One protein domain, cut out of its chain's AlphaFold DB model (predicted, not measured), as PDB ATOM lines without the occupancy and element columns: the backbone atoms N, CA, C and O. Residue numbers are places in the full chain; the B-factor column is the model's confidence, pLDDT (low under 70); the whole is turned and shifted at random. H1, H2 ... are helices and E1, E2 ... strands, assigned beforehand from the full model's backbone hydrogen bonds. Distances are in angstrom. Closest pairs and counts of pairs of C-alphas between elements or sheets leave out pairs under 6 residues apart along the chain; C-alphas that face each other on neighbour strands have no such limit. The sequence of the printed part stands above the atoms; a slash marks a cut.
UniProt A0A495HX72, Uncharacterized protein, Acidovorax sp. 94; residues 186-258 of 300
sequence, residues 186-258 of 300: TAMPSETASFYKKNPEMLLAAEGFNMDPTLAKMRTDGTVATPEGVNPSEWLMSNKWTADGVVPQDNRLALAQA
ATOM      1  N   THR A 186     -80.640  82.344 228.677       88.69
ATOM      2  CA  THR A 186     -81.422  82.281 229.924       88.69
ATOM      3  C   THR A 186     -82.771  81.589 229.734       88.69
ATOM      4  O   THR A 186     -83.306  81.028 230.689       88.69
ATOM      5  N   ALA A 187     -83.279  81.561 228.498       88.56
ATOM      6  CA  ALA A 187     -84.500  80.857 228.118       88.56
ATOM      7  C   ALA A 187     -84.260  79.378 227.748       88.56
ATOM      8  O   ALA A 187     -85.214  78.622 227.555       88.56
ATOM      9  N   MET A 188     -82.998  78.950 227.644       92.38
ATOM     10  CA  MET A 188     -82.624  77.570 227.330       92.38
ATOM     11  C   MET A 188     -82.575  76.684 228.587       92.38
ATOM     12  O   MET A 188     -82.346  77.178 229.694       92.38
ATOM     13  N   PRO A 189     -82.674  75.348 228.437       94.19
ATOM     14  CA  PRO A 189     -82.308  74.422 229.504       94.19
ATOM     15  C   PRO A 189     -80.888  74.693 230.022       94.19
ATOM     16  O   PRO A 189     -79.972  74.968 229.244       94.19
ATOM     17  N   SER A 190     -80.681  74.573 231.334       93.88
ATOM     18  CA  SER A 190     -79.421  74.946 231.997       93.88
ATOM     19  C   SER A 190     -78.197  74.202 231.450       93.88
ATOM     20  O   SER A 190     -77.125  74.796 231.304       93.88
ATOM     21  N   GLU A 191     -78.346  72.922 231.105       93.19
ATOM     22  CA  GLU A 191     -77.289  72.117 230.485       93.19
ATOM     23  C   GLU A 191     -76.955  72.594 229.067       93.19
ATOM     24  O   GLU A 191     -75.781  72.684 228.705       93.19
ATOM     25  N   THR A 192     -77.971  72.961 228.280       95.25
ATOM     26  CA  THR A 192     -77.807  73.532 226.937       95.25
ATOM     27  C   THR A 192     -77.096  74.878 226.995       95.25
ATOM     28  O   THR A 192     -76.085  75.069 226.321       95.25
ATOM     29  N   ALA A 193     -77.549  75.777 227.869       94.25
ATOM     30  CA  ALA A 193     -76.911  77.073 228.076       94.25
ATOM     31  C   ALA A 193     -75.448  76.921 228.528       94.25
ATOM     32  O   ALA A 193     -74.558  77.608 228.030       94.25
ATOM     33  N   SER A 194     -75.177  75.998 229.456       94.81
ATOM     34  CA  SER A 194     -73.821  75.743 229.961       94.81
ATOM     35  C   SER A 194     -72.896  75.153 228.898       94.81
ATOM     36  O   SER A 194     -71.705  75.463 228.890       94.81
ATOM     37  N   PHE A 195     -73.430  74.312 228.009       95.06
ATOM     38  CA  PHE A 195     -72.695  73.790 226.863       95.06
ATOM     39  C   PHE A 195     -72.293  74.922 225.914       95.06
ATOM     40  O   PHE A 195     -71.108  75.060 225.619       95.06
ATOM     41  N   TYR A 196     -73.233  75.777 225.507       94.94
ATOM     42  CA  TYR A 196     -72.941  76.856 224.560       94.94
ATOM     43  C   TYR A 196     -72.041  77.953 225.127       94.94
ATOM     44  O   TYR A 196     -71.212  78.484 224.400       94.94
ATOM     45  N   LYS A 197     -72.082  78.219 226.439       91.38
ATOM     46  CA  LYS A 197     -71.094  79.106 227.088       91.38
ATOM     47  C   LYS A 197     -69.653  78.610 226.963       91.38
ATOM     48  O   LYS A 197     -68.734  79.415 227.030       91.38
ATOM     49  N   LYS A 198     -69.452  77.296 226.845       91.94
ATOM     50  CA  LYS A 198     -68.127  76.679 226.676       91.94
ATOM     51  C   LYS A 198     -67.755  76.450 225.211       91.94
ATOM     52  O   LYS A 198     -66.584  76.220 224.942       91.94
ATOM     53  N   ASN A 199     -68.743  76.472 224.316       92.38
ATOM     54  CA  ASN A 199     -68.614  76.164 222.892       92.38
ATOM     55  C   ASN A 199     -69.409  77.209 222.076       92.38
ATOM     56  O   ASN A 199     -70.429  76.864 221.460       92.38
ATOM     57  N   PRO A 200     -69.044  78.505 222.144       90.81
ATOM     58  CA  PRO A 200     -69.782  79.574 221.469       90.81
ATOM     59  C   PRO A 200     -69.832  79.386 219.945       90.81
ATOM     60  O   PRO A 200     -70.832  79.715 219.313       90.81
ATOM     61  N   GLU A 201     -68.814  78.771 219.348       90.31
ATOM     62  CA  GLU A 201     -68.765  78.431 217.928       90.31
ATOM     63  C   GLU A 201     -69.882  77.467 217.507       90.31
ATOM     64  O   GLU A 201     -70.439  77.596 216.418       90.31
ATOM     65  N   MET A 202     -70.274  76.540 218.386       93.19
ATOM     66  CA  MET A 202     -71.381  75.617 218.126       93.19
ATOM     67  C   MET A 202     -72.737  76.325 218.199       93.19
ATOM     68  O   MET A 202     -73.676  75.923 217.507       93.19
ATOM     69  N   LEU A 203     -72.852  77.372 219.022       94.69
ATOM     70  CA  LEU A 203     -74.045  78.217 219.059       94.69
ATOM     71  C   LEU A 203     -74.155  79.032 217.771       94.69
ATOM     72  O   LEU A 203     -75.185  78.986 217.104       94.69
ATOM     73  N   LEU A 204     -73.067  79.703 217.391       91.88
ATOM     74  CA  LEU A 204     -72.991  80.481 216.155       91.88
ATOM     75  C   LEU A 204     -73.247  79.608 214.921       91.88
ATOM     76  O   LEU A 204     -73.910  80.051 213.989       91.88
ATOM     77  N   ALA A 205     -72.789  78.352 214.917       92.50
ATOM     78  CA  ALA A 205     -73.104  77.403 213.855       92.50
ATOM     79  C   ALA A 205     -74.609  77.091 213.790       92.50
ATOM     80  O   ALA A 205     -75.190  77.138 212.706       92.50
ATOM     81  N   ALA A 206     -75.256  76.807 214.925       94.62
ATOM     82  CA  ALA A 206     -76.698  76.557 214.955       94.62
ATOM     83  C   ALA A 206     -77.492  77.774 214.448       94.62
ATOM     84  O   ALA A 206     -78.346  77.625 213.572       94.62
ATOM     85  N   GLU A 207     -77.155  78.977 214.918       93.31
ATOM     86  CA  GLU A 207     -77.781  80.226 214.465       93.31
ATOM     87  C   GLU A 207     -77.518  80.498 212.977       93.31
ATOM     88  O   GLU A 207     -78.440  80.832 212.234       93.31
ATOM     89  N   GLY A 208     -76.284  80.291 212.510       88.81
ATOM     90  CA  GLY A 208     -75.888  80.492 211.115       88.81
ATOM     91  C   GLY A 208     -76.586  79.541 210.139       88.81
ATOM     92  O   GLY A 208     -76.913  79.931 209.018       88.81
ATOM     93  N   PHE A 209     -76.888  78.314 210.572       91.25
ATOM     94  CA  PHE A 209     -77.713  77.369 209.814       91.25
ATOM     95  C   PHE A 209     -79.221  77.566 210.016       91.25
ATOM     96  O   PHE A 209     -80.007  76.784 209.488       91.25
ATOM     97  N   ASN A 210     -79.643  78.624 210.712       93.38
ATOM     98  CA  ASN A 210     -81.040  78.928 211.021       93.38
ATOM     99  C   ASN A 210     -81.745  77.822 211.824       93.38
ATOM    100  O   ASN A 210     -82.935  77.584 211.643       93.38
ATOM    101  N   MET A 211     -81.017  77.112 212.681       94.44
ATOM    102  CA  MET A 211     -81.556  76.042 213.517       94.44
ATOM    103  C   MET A 211     -81.890  76.567 214.913       94.44
ATOM    104  O   MET A 211     -81.206  77.449 215.427       94.44
ATOM    105  N   ASP A 212     -82.889  75.973 215.569       94.00
ATOM    106  CA  ASP A 212     -83.066  76.160 217.012       94.00
ATOM    107  C   ASP A 212     -81.868  75.536 217.758       94.00
ATOM    108  O   ASP A 212     -81.644  74.323 217.629       94.00
ATOM    109  N   PRO A 213     -81.088  76.308 218.543       95.19
ATOM    110  CA  PRO A 213     -79.893  75.773 219.196       95.19
ATOM    111  C   PRO A 213     -80.205  74.660 220.200       95.19
ATOM    112  O   PRO A 213     -79.455  73.696 220.331       95.19
ATOM    113  N   THR A 214     -81.343  74.733 220.893       95.88
ATOM    114  CA  THR A 214     -81.701  73.699 221.867       95.88
ATOM    115  C   THR A 214     -81.995  72.373 221.169       95.88
ATOM    116  O   THR A 214     -81.454  71.343 221.574       95.88
ATOM    117  N   LEU A 215     -82.765  72.382 220.077       94.94
ATOM    118  CA  LEU A 215     -83.012  71.192 219.261       94.94
ATOM    119  C   LEU A 215     -81.742  70.676 218.585       94.94
ATOM    120  O   LEU A 215     -81.532  69.463 218.546       94.94
ATOM    121  N   ALA A 216     -80.888  71.564 218.071       94.62
ATOM    122  CA  ALA A 216     -79.626  71.179 217.446       94.62
ATOM    123  C   ALA A 216     -78.716  70.434 218.438       94.62
ATOM    124  O   ALA A 216     -78.173  69.372 218.108       94.62
ATOM    125  N   LYS A 217     -78.617  70.927 219.681       95.50
ATOM    126  CA  LYS A 217     -77.900  70.230 220.754       95.50
ATOM    127  C   LYS A 217     -78.565  68.899 221.102       95.50
ATOM    128  O   LYS A 217     -77.890  67.876 221.092       95.50
ATOM    129  N   MET A 218     -79.876  68.885 221.356       94.44
ATOM    130  CA  MET A 218     -80.601  67.654 221.703       94.44
ATOM    131  C   MET A 218     -80.431  66.566 220.639       94.44
ATOM    132  O   MET A 218     -80.276  65.390 220.960       94.44
ATOM    133  N   ARG A 219     -80.411  66.950 219.361       92.25
ATOM    134  CA  ARG A 219     -80.186  66.020 218.254       92.25
ATOM    135  C   ARG A 219     -78.759  65.478 218.253       92.25
ATOM    136  O   ARG A 219     -78.571  64.289 218.019       92.25
ATOM    137  N   THR A 220     -77.775  66.334 218.519       90.75
ATOM    138  CA  THR A 220     -76.363  65.935 218.645       90.75
ATOM    139  C   THR A 220     -76.169  64.951 219.801       90.75
ATOM    140  O   THR A 220     -75.444  63.971 219.658       90.75
ATOM    141  N   ASP A 221     -76.892  65.157 220.901       92.31
ATOM    142  CA  ASP A 221     -76.898  64.264 222.064       92.31
ATOM    143  C   ASP A 221     -77.745  62.991 221.856       92.31
ATOM    144  O   ASP A 221     -77.756  62.106 222.711       92.31
ATOM    145  N   GLY A 222     -78.496  62.893 220.753       90.56
ATOM    146  CA  GLY A 222     -79.411  61.781 220.480       90.56
ATOM    147  C   GLY A 222     -80.661  61.745 221.369       90.56
ATOM    148  O   GLY A 222     -81.320  60.712 221.449       90.56
ATOM    149  N   THR A 223     -81.002  62.849 222.040       90.88
ATOM    150  CA  THR A 223     -82.160  62.951 222.951       90.88
ATOM    151  C   THR A 223     -83.450  63.378 222.254       90.88
ATOM    152  O   THR A 223     -84.529  63.279 222.837       90.88
ATOM    153  N   VAL A 224     -83.363  63.797 220.988       90.06
ATOM    154  CA  VAL A 224     -84.518  64.034 220.118       90.06
ATOM    155  C   VAL A 224     -84.302  63.375 218.759       90.06
ATOM    156  O   VAL A 224     -83.210  63.433 218.190       90.06
ATOM    157  N   ALA A 225     -85.356  62.752 218.233       87.62
ATOM    158  CA  ALA A 225     -85.365  62.154 216.907       87.62
ATOM    159  C   ALA A 225     -86.182  63.017 215.943       87.62
ATOM    160  O   ALA A 225     -87.267  63.492 216.276       87.62
ATOM    161  N   THR A 226     -85.669  63.186 214.727       87.56
ATOM    162  CA  THR A 226     -86.453  63.740 213.623       87.56
ATOM    163  C   THR A 226     -87.569  62.751 213.254       87.56
ATOM    164  O   THR A 226     -87.300  61.547 213.215       87.56
ATOM    165  N   PRO A 227     -88.799  63.220 212.961       87.62
ATOM    166  CA  PRO A 227     -89.865  62.358 212.465       87.62
ATOM    167  C   PRO A 227     -89.447  61.565 211.222       87.62
ATOM    168  O   PRO A 227     -88.687  62.047 210.379       87.62
ATOM    169  N   GLU A 228     -89.963  60.344 211.099       89.06
ATOM    170  CA  GLU A 228     -89.662  59.472 209.965       89.06
ATOM    171  C   GLU A 228     -90.047  60.138 208.633       89.06
ATOM    172  O   GLU A 228     -91.101  60.762 208.509       89.06
ATOM    173  N   GLY A 229     -89.168  60.031 207.634       87.19
ATOM    174  CA  GLY A 229     -89.378  60.616 206.306       87.19
ATOM    175  C   GLY A 229     -89.141  62.129 206.205       87.19
ATOM    176  O   GLY A 229     -89.248  62.673 205.108       87.19
ATOM    177  N   VAL A 230     -88.783  62.814 207.296       88.56
ATOM    178  CA  VAL A 230     -88.490  64.255 207.287       88.56
ATOM    179  C   VAL A 230     -86.984  64.495 207.177       88.56
ATOM    180  O   VAL A 230     -86.187  63.836 207.845       88.56
ATOM    181  N   ASN A 231     -86.574  65.466 206.349       90.31
ATOM    182  CA  ASN A 231     -85.178  65.886 206.298       90.31
ATOM    183  C   ASN A 231     -84.780  66.510 207.652       90.31
ATOM    184  O   ASN A 231     -85.384  67.499 208.071       90.31
ATOM    185  N   PRO A 232     -83.753  65.983 208.334       86.88
ATOM    186  CA  PRO A 232     -83.419  66.460 209.668       86.88
ATOM    187  C   PRO A 232     -82.940  67.914 209.756       86.88
ATOM    188  O   PRO A 232     -83.120  68.544 210.795       86.88
ATOM    189  N   SER A 233     -82.310  68.450 208.708       85.25
ATOM    190  CA  SER A 233     -81.886  69.855 208.682       85.25
ATOM    191  C   SER A 233     -83.086  70.779 208.498       85.25
ATOM    192  O   SER A 233     -83.237  71.727 209.258       85.25
ATOM    193  N   GLU A 234     -83.989  70.453 207.568       88.75
ATOM    194  CA  GLU A 234     -85.251  71.188 207.380       88.75
ATOM    195  C   GLU A 234     -86.106  71.182 208.644       88.75
ATOM    196  O   GLU A 234     -86.669  72.203 209.034       88.75
ATOM    197  N   TRP A 235     -86.165  70.045 209.341       90.94
ATOM    198  CA  TRP A 235     -86.893  69.944 210.599       90.94
ATOM    199  C   TRP A 235     -86.339  70.895 211.669       90.94
ATOM    200  O   TRP A 235     -87.117  71.586 212.319       90.94
ATOM    201  N   LEU A 236     -85.013  70.999 211.808       91.94
ATOM    202  CA  LEU A 236     -84.379  71.937 212.745       91.94
ATOM    203  C   LEU A 236     -84.556  73.411 212.350       91.94
ATOM    204  O   LEU A 236     -84.552  74.270 213.227       91.94
ATOM    205  N   MET A 237     -84.698  73.710 211.057       91.62
ATOM    206  CA  MET A 237     -84.944  75.073 210.563       91.62
ATOM    207  C   MET A 237     -86.418  75.497 210.666       91.62
ATOM    208  O   MET A 237     -86.721  76.687 210.647       91.62
ATOM    209  N   SER A 238     -87.337  74.536 210.785       92.88
ATOM    210  CA  SER A 238     -88.790  74.764 210.790       92.88
ATOM    211  C   SER A 238     -89.472  74.465 212.130       92.88
ATOM    212  O   SER A 238     -90.701  74.501 212.223       92.88
ATOM    213  N   ASN A 239     -88.705  74.155 213.178       92.19
ATOM    214  CA  ASN A 239     -89.222  73.848 214.510       92.19
ATOM    215  C   ASN A 239     -88.342  74.461 215.597       92.19
ATOM    216  O   ASN A 239     -87.131  74.584 215.430       92.19
ATOM    217  N   LYS A 240     -88.945  74.777 216.742       93.00
ATOM    218  CA  LYS A 240     -88.233  75.227 217.939       93.00
ATOM    219  C   LYS A 240     -88.533  74.356 219.142       93.00
ATOM    220  O   LYS A 240     -89.599  73.738 219.234       93.00
ATOM    221  N   TRP A 241     -87.605  74.353 220.087       94.19
ATOM    222  CA  TRP A 241     -87.848  73.763 221.392       94.19
ATOM    223  C   TRP A 241     -88.660  74.723 222.272       94.19
ATOM    224  O   TRP A 241     -88.462  75.937 222.252       94.19
ATOM    225  N   THR A 242     -89.562  74.170 223.079       90.75
ATOM    226  CA  THR A 242     -90.217  74.863 224.195       90.75
ATOM    227  C   THR A 242     -90.313  73.914 225.388       90.75
ATOM    228  O   THR A 242     -90.163  72.699 225.233       90.75
ATOM    229  N   ALA A 243     -90.614  74.447 226.573       88.19
ATOM    230  CA  ALA A 243     -90.836  73.624 227.763       88.19
ATOM    231  C   ALA A 243     -91.984  72.605 227.587       88.19
ATOM    232  O   ALA A 243     -91.921  71.520 228.161       88.19
ATOM    233  N   ASP A 244     -92.980  72.926 226.754       90.00
ATOM    234  CA  ASP A 244     -94.142  72.072 226.469       90.00
ATOM    235  C   ASP A 244     -93.910  71.102 225.294       90.00
ATOM    236  O   ASP A 244     -94.791  70.318 224.938       90.00
ATOM    237  N   GLY A 245     -92.721  71.137 224.686       87.81
ATOM    238  CA  GLY A 245     -92.336  70.282 223.568       87.81
ATOM    239  C   GLY A 245     -91.918  71.053 222.321       87.81
ATOM    240  O   GLY A 245     -91.712  72.268 222.332       87.81
ATOM    241  N   VAL A 246     -91.746  70.316 221.225       93.31
ATOM    242  CA  VAL A 246     -91.310  70.878 219.942       93.31
ATOM    243  C   VAL A 246     -92.509  71.439 219.188       93.31
ATOM    244  O   VAL A 246     -93.495  70.732 218.990       93.31
ATOM    245  N   VAL A 247     -92.412  72.693 218.747       92.31
ATOM    246  CA  VAL A 247     -93.471  73.364 217.979       92.31
ATOM    247  C   VAL A 247     -92.928  73.916 216.658       92.31
ATOM    248  O   VAL A 247     -91.758  74.306 216.606       92.31
ATOM    249  N   PRO A 248     -93.755  74.005 215.599       91.44
ATOM    250  CA  PRO A 248     -93.343  74.623 214.343       91.44
ATOM    251  C   PRO A 248     -92.973  76.103 214.513       91.44
ATOM    252  O   PRO A 248     -93.667  76.851 215.206       91.44
ATOM    253  N   GLN A 249     -91.899  76.535 213.852       89.94
ATOM    254  CA  GLN A 249     -91.475  77.931 213.749       89.94
ATOM    255  C   GLN A 249     -90.564  78.104 212.530       89.94
ATOM    256  O   GLN A 249     -89.635  77.330 212.345       89.94
ATOM    257  N   ASP A 250     -90.775  79.154 211.736       89.31
ATOM    258  CA  ASP A 250     -89.796  79.577 210.730       89.31
ATOM    259  C   ASP A 250     -88.589  80.223 211.432       89.31
ATOM    260  O   ASP A 250     -88.599  81.413 211.767       89.31
ATOM    261  N   ASN A 251     -87.556  79.423 211.711       89.00
ATOM    262  CA  ASN A 251     -86.372  79.900 212.424       89.00
ATOM    263  C   ASN A 251     -85.520  80.828 211.563       89.00
ATOM    264  O   ASN A 251     -84.842  81.693 212.111       89.00
ATOM    265  N   ARG A 252     -85.585  80.703 210.231       85.69
ATOM    266  CA  ARG A 252     -84.901  81.625 209.321       85.69
ATOM    267  C   ARG A 252     -85.456  83.030 209.496       85.69
ATOM    268  O   ARG A 252     -84.686  83.969 209.678       85.69
ATOM    269  N   LEU A 253     -86.780  83.177 209.486       82.56
ATOM    270  CA  LEU A 253     -87.415  84.472 209.719       82.56
ATOM    271  C   LEU A 253     -87.166  84.975 211.147       82.56
ATOM    272  O   LEU A 253     -86.789  86.132 211.330       82.56
ATOM    273  N   ALA A 254     -87.328  84.103 212.147       84.06
ATOM    274  CA  ALA A 254     -87.153  84.473 213.550       84.06
ATOM    275  C   ALA A 254     -85.726  84.964 213.850       84.06
ATOM    276  O   ALA A 254     -85.557  86.028 214.441       84.06
ATOM    277  N   LEU A 255     -84.693  84.240 213.401       85.25
ATOM    278  CA  LEU A 255     -83.293  84.621 213.605       85.25
ATOM    279  C   LEU A 255     -82.886  85.818 212.745       85.25
ATOM    280  O   LEU A 255     -82.095  86.645 213.198       85.25
ATOM    281  N   ALA A 256     -83.424  85.965 211.530       81.62
ATOM    282  CA  ALA A 256     -83.178  87.155 210.713       81.62
ATOM    283  C   ALA A 256     -83.654  88.439 211.413       81.62
ATOM    284  O   ALA A 256     -82.995  89.469 211.308       81.62
ATOM    285  N   GLN A 257     -84.760  88.359 212.157       78.62
ATOM    286  CA  GLN A 257     -85.358  89.487 212.877       78.62
ATOM    287  C   GLN A 257     -84.854  89.645 214.318       78.62
ATOM    288  O   GLN A 257     -85.068  90.694 214.926       78.62
ATOM    289  N   ALA A 258     -84.209  88.621 214.880       82.06
ATOM    290  CA  ALA A 258     -83.730  88.658 216.253       82.06
ATOM    291  C   ALA A 258     -82.558  89.647 216.410       82.06
ATOM    292  O   ALA A 258     -81.626  89.636 215.593       82.06
TER     293      ALA A 258
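This is residues 186 to 258 of the 300 residues of an uncharacterized protein of Acidovorax sp. 94 (UniProt A0A495HX72). The middle of this small domain is a short helix, H3, with a two-strand hairpin, E1 and E2, on one side of it, reached through E1, and with helices H1 and H2, set nearly at right angles to each other, on the other side. H4 runs alongside H3, H5 lies at one end of the body, and a long loop, residues 221 to 231, swings out between H3 and H4. The printed part has 73 residues with five named helices and two named strands, in the order H1, H2, H3, H4, E1, E2, H5; the sheet, E1 - E2, is antiparallel. The class is mostly helix, and the whole is compact, with a radius of gyration of the C-alphas of 11.6 A and spans of 33 by 28 by 22 A.

E1, residues 239 to 242, and E2, residues 245 to 248, form a hairpin, antiparallel at 147 degrees; N 240 and O 247 are 2.9 A apart and N 245 and O 242 3.0 A, within hydrogen-bond range. The closest C-alphas of E1 and H3, residues 213 to 220, are those of Trp 241 and Leu 215, 5.9 A apart, while H3 and E2 are only just apart, at 8.3 A. H4, residues 232 to 237, is close to H3 but not clearly touching, Leu 236 to Leu 215 being the closest C-alphas at 6.7 A, at a shallow tilt of 9 degrees, opposite ways. H2, residues 200 to 208, and H3 touch only at the corner, about perpendicular at 76 degrees, with the C-alphas of Ala 206 and Pro 213 closest at 5.4 A. H1, residues 190 to 198, is close to H3 but not clearly touching, about perpendicular at 90 degrees, the C-alphas of Thr 192 and Thr 214 being closest at 6.4 A. H5, residues 251 to 257, is close to H4 but not clearly touching, with the C-alphas of Met 237 and Asn 251 closest at 5.4 A; H5 is apart from H1 and H3. Each O i to N i+4 pair is within hydrogen-bond range in H2, H3, H4 and H5, and 4 of 5 are in H1.

H1 begins at C-alpha 190 (-79.421, 74.946, 231.997) and is 12.6 A long; H2 is 12.1 A, H3 10.5 A. H4 is 8.8 A, E1 9.8 A, E2 10.2 A and H5 9.7 A, ending at C-alpha 257 (-85.358, 89.487, 212.877).

The C-alphas of Lys 198 and Gly 229, the two farthest apart, are 33.5 A apart. The printed part has no cut; the link from H3 to H4 is long, and the other links are tight. No printed residue is under 70 in pLDDT.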